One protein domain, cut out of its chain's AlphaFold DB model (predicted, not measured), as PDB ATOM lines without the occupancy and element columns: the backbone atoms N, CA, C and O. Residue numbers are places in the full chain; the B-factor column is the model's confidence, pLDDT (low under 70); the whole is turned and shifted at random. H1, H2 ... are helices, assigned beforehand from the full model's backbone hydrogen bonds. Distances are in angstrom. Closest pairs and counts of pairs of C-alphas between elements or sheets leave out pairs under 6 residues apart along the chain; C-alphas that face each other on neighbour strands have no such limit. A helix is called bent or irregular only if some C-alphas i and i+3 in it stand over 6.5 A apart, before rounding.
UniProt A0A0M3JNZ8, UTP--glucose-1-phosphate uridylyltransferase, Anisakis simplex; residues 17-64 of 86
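AT A GLANCE: This is residues 17 to 64 of the 86 residues of the protein "UTP--glucose-1-phosphate uridylyltransferase" of Anisakis simplex (UniProt A0A0M3JNZ8). An open, loose arrangement: two short helices, H1 and H2, meet in a corner on one side, H3 lies on the other, and a long unnamed stretch folds back between H2 and H3, its residues 44 to 49 sticking out. The printed part has 48 residues with three named helices, H1, H2, H3 in chain order, and no named strand; the class is all helix. The whole is loose, with a radius of gyration of the C-alphas of 12.7 A and spans of 30 by 29 by 17 A.

IN THESE COORDINATES: H1, residues 17 to 25, begins at C-alpha 17 (23.115, -29.818, -46.066) and is 13.8 A long. It is only just irregular: C-alphas 17 and 20 are 6.8 A apart. H2, residues 28 to 34, is 9.8 A long. H3, residues 54 to 62, is 12.0 A long and ends at C-alpha 62 (46.119, -19.057, -53.689).

HOW THE PARTS SIT: H1 and H2 are close but not clearly touching; their closest C-alphas, of Met 23 and Leu 29, are 5.2 A apart. They run the same way at a steep tilt of 61 degrees. H3 is apart from both. Every O i to N i+4 pair is within hydrogen-bond range in H2 and H3, and 4 of 5 in H1.

THE WHOLE: The farthest C-alphas, of Phe 25 and Ser 55, are 31.0 A apart. The printed part has no cut. The link from H1 to H2 is tight; that from H2 to H3, 19 residues, is long. No printed residue is under 70 in pLDDT.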
ATOM      1  N   GLY A  17      22.506 -30.861 -46.906       90.31
ATOM      2  CA  GLY A  17      23.115 -29.818 -46.066       90.31
ATOM      3  C   GLY A  17      23.525 -30.308 -44.672       90.31
ATOM      4  O   GLY A  17      24.424 -29.742 -44.059       90.31
ATOM      5  N   ASN A  18      22.942 -31.416 -44.210       93.75
ATOM      6  CA  ASN A  18      23.280 -32.057 -42.941       93.75
ATOM      7  C   ASN A  18      24.689 -32.686 -42.914       93.75
ATOM      8  O   ASN A  18      25.118 -33.184 -41.874       93.75
ATOM      9  N   ILE A  19      25.421 -32.689 -44.035       94.25
ATOM     10  CA  ILE A  19      26.785 -33.227 -44.098       94.25
ATOM     11  C   ILE A  19      27.726 -32.546 -43.094       94.25
ATOM     12  O   ILE A  19      28.478 -33.244 -42.422       94.25
ATOM     13  N   PHE A  20      27.635 -31.223 -42.928       92.81
ATOM     14  CA  PHE A  20      28.519 -30.470 -42.032       92.81
ATOM     15  C   PHE A  20      28.282 -30.829 -40.562       92.81
ATOM     16  O   PHE A  20      29.218 -31.209 -39.862       92.81
ATOM     17  N   GLU A  21      27.023 -30.788 -40.117       94.12
ATOM     18  CA  GLU A  21      26.650 -31.176 -38.751       94.12
ATOM     19  C   GLU A  21      26.969 -32.647 -38.486       94.12
ATOM     20  O   GLU A  21      27.472 -32.986 -37.419       94.12
ATOM     21  N   SER A  22      26.742 -33.524 -39.470       94.19
ATOM     22  CA  SER A  22      27.044 -34.951 -39.334       94.19
ATOM     23  C   SER A  22      28.539 -35.206 -39.173       94.19
ATOM     24  O   SER A  22      28.908 -35.953 -38.274       94.19
ATOM     25  N   MET A  23      29.382 -34.588 -40.013       94.69
ATOM     26  CA  MET A  23      30.847 -34.710 -39.952       94.69
ATOM     27  C   MET A  23      31.422 -34.158 -38.648       94.69
ATOM     28  O   MET A  23      32.381 -34.709 -38.114       94.69
ATOM     29  N   GLN A  24      30.847 -33.071 -38.137       94.38
ATOM     30  CA  GLN A  24      31.244 -32.517 -36.849       94.38
ATOM     31  C   GLN A  24      30.807 -33.432 -35.700       94.38
ATOM     32  O   GLN A  24      31.603 -33.766 -34.828       94.38
ATOM     33  N   PHE A  25      29.544 -33.867 -35.695       95.69
ATOM     34  CA  PHE A  25      28.970 -34.650 -34.601       95.69
ATOM     35  C   PHE A  25      29.619 -36.028 -34.442       95.69
ATOM     36  O   PHE A  25      29.736 -36.528 -33.324       95.69
ATOM     37  N   ASN A  26      30.020 -36.661 -35.546       95.56
ATOM     38  CA  ASN A  26      30.628 -37.990 -35.519       95.56
ATOM     39  C   ASN A  26      32.162 -37.981 -35.389       95.56
ATOM     40  O   ASN A  26      32.745 -39.061 -35.331       95.56
ATOM     41  N   GLY A  27      32.800 -36.805 -35.333       95.88
ATOM     42  CA  GLY A  27      34.254 -36.652 -35.193       95.88
ATOM     43  C   GLY A  27      35.061 -36.813 -36.487       95.88
ATOM     44  O   GLY A  27      36.267 -36.589 -36.469       95.88
ATOM     45  N   ILE A  28      34.426 -37.124 -37.626       96.56
ATOM     46  CA  ILE A  28      35.131 -37.284 -38.913       96.56
ATOM     47  C   ILE A  28      35.847 -35.992 -39.310       96.56
ATOM     48  O   ILE A  28      36.939 -36.039 -39.875       96.56
ATOM     49  N   LEU A  29      35.241 -34.834 -39.033       96.19
ATOM     50  CA  LEU A  29      35.869 -33.549 -39.329       96.19
ATOM     51  C   LEU A  29      37.188 -33.378 -38.561       96.19
ATOM     52  O   LEU A  29      38.184 -32.971 -39.156       96.19
ATOM     53  N   ASP A  30      37.201 -33.724 -37.273       96.75
ATOM     54  CA  ASP A  30      38.389 -33.612 -36.425       96.75
ATOM     55  C   ASP A  30      39.495 -34.569 -36.893       96.75
ATOM     56  O   ASP A  30      40.653 -34.162 -36.998       96.75
ATOM     57  N   ASP A  31      39.134 -35.804 -37.252       97.69
ATOM     58  CA  ASP A  31      40.072 -36.803 -37.778       97.69
ATOM     59  C   ASP A  31      40.722 -36.335 -39.092       97.69
ATOM     60  O   ASP A  31      41.946 -36.378 -39.244       97.69
ATOM     61  N   LEU A  32      39.923 -35.813 -40.031       96.88
ATOM     62  CA  LEU A  32      40.429 -35.290 -41.304       96.88
ATOM     63  C   LEU A  32      41.371 -34.096 -41.092       96.88
ATOM     64  O   LEU A  32      42.408 -34.000 -41.754       96.88
ATOM     65  N   ILE A  33      41.042 -33.201 -40.160       96.75
ATOM     66  CA  ILE A  33      41.908 -32.068 -39.809       96.75
ATOM     67  C   ILE A  33      43.211 -32.567 -39.171       96.75
ATOM     68  O   ILE A  33      44.287 -32.075 -39.522       96.75
ATOM     69  N   ALA A  34      43.149 -33.564 -38.284       98.00
ATOM     70  CA  ALA A  34      44.325 -34.160 -37.648       98.00
ATOM     71  C   ALA A  34      45.260 -34.856 -38.657       98.00
ATOM     72  O   ALA A  34      46.480 -34.821 -38.491       98.00
ATOM     73  N   GLU A  35      44.714 -35.421 -39.738       98.00
ATOM     74  CA  GLU A  35      45.482 -35.938 -40.882       98.00
ATOM     75  C   GLU A  35      46.118 -34.839 -41.760       98.00
ATOM     76  O   GLU A  35      46.869 -35.143 -42.690       98.00
ATOM     77  N   GLY A  36      45.821 -33.564 -41.501       97.31
ATOM     78  CA  GLY A  36      46.303 -32.432 -42.293       97.31
ATOM     79  C   GLY A  36      45.508 -32.187 -43.577       97.31
ATOM     80  O   GLY A  36      46.019 -31.550 -44.502       97.31
ATOM     81  N   ARG A  37      44.268 -32.687 -43.674       96.12
ATOM     82  CA  ARG A  37      43.371 -32.376 -44.798       96.12
ATOM     83  C   ARG A  37      42.851 -30.946 -44.653       96.12
ATOM     84  O   ARG A  37      42.411 -30.549 -43.583       96.12
ATOM     85  N   GLN A  38      42.880 -30.186 -45.746       92.75
ATOM     86  CA  GLN A  38      42.457 -28.777 -45.757       92.75
ATOM     87  C   GLN A  38      41.298 -28.491 -46.715       92.75
ATOM     88  O   GLN A  38      40.569 -27.528 -46.521       92.75
ATOM     89  N   ILE A  39      41.119 -29.321 -47.745       95.56
ATOM     90  CA  ILE A  39      40.093 -29.138 -48.775       95.56
ATOM     91  C   ILE A  39      39.256 -30.407 -48.857       95.56
ATOM     92  O   ILE A  39      39.798 -31.512 -48.935       95.56
ATOM     93  N   CYS A  40      37.937 -30.231 -48.866       95.56
ATOM     94  CA  CYS A  40      36.967 -31.294 -49.090       95.56
ATOM     95  C   CYS A  40      36.210 -31.017 -50.392       95.56
ATOM     96  O   CYS A  40      35.605 -29.957 -50.546       95.56
ATOM     97  N   PHE A  41      36.242 -31.971 -51.321       96.56
ATOM     98  CA  PHE A  41      35.451 -31.930 -52.548       96.56
ATOM     99  C   PHE A  41      34.152 -32.712 -52.341       96.56
ATOM    100  O   PHE A  41      34.189 -33.905 -52.034       96.56
ATOM    101  N   ILE A  42      33.008 -32.044 -52.505       95.69
ATOM    102  CA  ILE A  42      31.678 -32.626 -52.301       95.69
ATOM    103  C   ILE A  42      30.931 -32.602 -53.632       95.69
ATOM    104  O   ILE A  42      30.779 -31.550 -54.246       95.69
ATOM    105  N   SER A  43      30.428 -33.758 -54.056       95.81
ATOM    106  CA  SER A  43      29.616 -33.899 -55.264       95.81
ATOM    107  C   SER A  43      28.450 -34.850 -55.025       95.81
ATOM    108  O   SER A  43      28.458 -35.657 -54.091       95.81
ATOM    109  N   ASN A  44      27.427 -34.755 -55.872       92.81
ATOM    110  CA  ASN A  44      26.365 -35.748 -55.870       92.81
ATOM    111  C   ASN A  44      26.874 -37.056 -56.479       92.81
ATOM    112  O   ASN A  44      27.579 -37.051 -57.484       92.81
ATOM    113  N   ILE A  45      26.449 -38.182 -55.909       93.25
ATOM    114  CA  ILE A  45      26.844 -39.517 -56.375       93.25
ATOM    115  C   ILE A  45      26.371 -39.831 -57.804       93.25
ATOM    116  O   ILE A  45      26.979 -40.644 -58.494       93.25
ATOM    117  N   ASP A  46      25.289 -39.197 -58.252       93.00
ATOM    118  CA  ASP A  46      24.749 -39.332 -59.605       93.00
ATOM    119  C   ASP A  46      25.435 -38.407 -60.626       93.00
ATOM    120  O   ASP A  46      25.227 -38.564 -61.831       93.00
ATOM    121  N   ASN A  47      26.312 -37.497 -60.182       92.00
ATOM    122  CA  ASN A  47      27.141 -36.683 -61.062       92.00
ATOM    123  C   ASN A  47      28.447 -37.412 -61.419       92.00
ATOM    124  O   ASN A  47      29.501 -37.164 -60.841       92.00
ATOM    125  N   ILE A  48      28.391 -38.280 -62.429       92.62
ATOM    126  CA  ILE A  48      29.555 -39.051 -62.913       92.62
ATOM    127  C   ILE A  48      30.650 -38.138 -63.510       92.62
ATOM    128  O   ILE A  48      31.806 -38.540 -63.612       92.62
ATOM    129  N   GLY A  49      30.304 -36.904 -63.897       93.06
ATOM    130  CA  GLY A  49      31.258 -35.915 -64.400       93.06
ATOM    131  C   GLY A  49      32.067 -35.208 -63.309       93.06
ATOM    132  O   GLY A  49      33.045 -34.539 -63.631       93.06
ATOM    133  N   ALA A  50      31.683 -35.349 -62.036       95.00
ATOM    134  CA  ALA A  50      32.396 -34.743 -60.922       95.00
ATOM    135  C   ALA A  50      33.739 -35.450 -60.690       95.00
ATOM    136  O   ALA A  50      33.793 -36.597 -60.240       95.00
ATOM    137  N   VAL A  51      34.833 -34.748 -60.970       95.06
ATOM    138  CA  VAL A  51      36.203 -35.220 -60.745       95.06
ATOM    139  C   VAL A  51      36.998 -34.168 -59.986       95.06
ATOM    140  O   VAL A  51      36.724 -32.977 -60.090       95.06
ATOM    141  N   VAL A  52      37.999 -34.607 -59.225       94.38
ATOM    142  CA  VAL A  52      38.881 -33.685 -58.504       94.38
ATOM    143  C   VAL A  52      39.796 -32.977 -59.503       94.38
ATOM    144  O   VAL A  52      40.676 -33.607 -60.091       94.38
ATOM    145  N   ASP A  53      39.623 -31.666 -59.643       96.19
ATOM    146  CA  ASP A  53      40.525 -30.800 -60.401       96.19
ATOM    147  C   ASP A  53      41.475 -30.047 -59.452       96.19
ATOM    148  O   ASP A  53      41.080 -29.189 -58.658       96.19
ATOM    149  N   LEU A  54      42.770 -30.363 -59.538       95.94
ATOM    150  CA  LEU A  54      43.800 -29.747 -58.697       95.94
ATOM    151  C   LEU A  54      44.023 -28.262 -59.010       95.94
ATOM    152  O   LEU A  54      44.535 -27.540 -58.152       95.94
ATOM    153  N   SER A  55      43.655 -27.792 -60.203       97.12
ATOM    154  CA  SER A  55      43.746 -26.372 -60.549       97.12
ATOM    155  C   SER A  55      42.742 -25.540 -59.747       97.12
ATOM    156  O   SER A  55      43.105 -24.474 -59.250       97.12
ATOM    157  N   ILE A  56      41.535 -26.071 -59.517       96.75
ATOM    158  CA  ILE A  56      40.509 -25.454 -58.665       96.75
ATOM    159  C   ILE A  56      40.981 -25.444 -57.209       96.75
ATOM    160  O   ILE A  56      40.969 -24.396 -56.565       96.75
ATOM    161  N   ALA A  57      41.478 -26.578 -56.703       95.81
ATOM    162  CA  ALA A  57      42.012 -26.657 -55.342       95.81
ATOM    163  C   ALA A  57      43.168 -25.667 -55.121       95.81
ATOM    164  O   ALA A  57      43.210 -24.962 -54.113       95.81
ATOM    165  N   LYS A  58      44.084 -25.559 -56.092       96.88
ATOM    166  CA  LYS A  58      45.164 -24.567 -56.061       96.88
ATOM    167  C   LYS A  58      44.617 -23.139 -56.050       96.88
ATOM    168  O   LYS A  58      45.089 -22.327 -55.260       96.88
ATOM    169  N   TYR A  59      43.631 -22.839 -56.892       97.38
ATOM    170  CA  TYR A  59      43.005 -21.521 -56.947       97.38
ATOM    171  C   TYR A  59      42.362 -21.123 -55.611       97.38
ATOM    172  O   TYR A  59      42.518 -19.977 -55.188       97.38
ATOM    173  N   MET A  60      41.704 -22.064 -54.922       97.25
ATOM    174  CA  MET A  60      41.137 -21.823 -53.592       97.25
ATOM    175  C   MET A  60      42.213 -21.439 -52.570       97.25
ATOM    176  O   MET A  60      42.027 -20.471 -51.838       97.25
ATOM    177  N   ILE A  61      43.346 -22.151 -52.558       95.94
ATOM    178  CA  ILE A  61      44.471 -21.864 -51.652       95.94
ATOM    179  C   ILE A  61      45.092 -20.505 -51.978       95.94
ATOM    180  O   ILE A  61      45.232 -19.663 -51.095       95.94
ATOM    181  N   ASP A  62      45.441 -20.280 -53.247       97.50
ATOM    182  CA  ASP A  62      46.119 -19.057 -53.689       97.50
ATOM    183  C   ASP A  62      45.249 -17.806 -53.454       97.50
ATOM    184  O   ASP A  62      45.776 -16.725 -53.188       97.50
ATOM    185  N   SER A  63      43.921 -17.954 -53.534       97.44
ATOM    186  CA  SER A  63      42.952 -16.862 -53.367       97.44
ATOM    187  C   SER A  63      42.349 -16.775 -51.959       97.44
ATOM    188  O   SER A  63      41.511 -15.904 -51.727       97.44
ATOM    189  N   ASN A  64      42.749 -17.652 -51.032       96.25
ATOM    190  CA  ASN A  64      42.202 -17.754 -49.673       96.25
ATOM    191  C   ASN A  64      40.657 -17.847 -49.643       96.25
ATOM    192  O   ASN A  64      39.986 -17.059 -48.974       96.25
TER     193      ASN A  64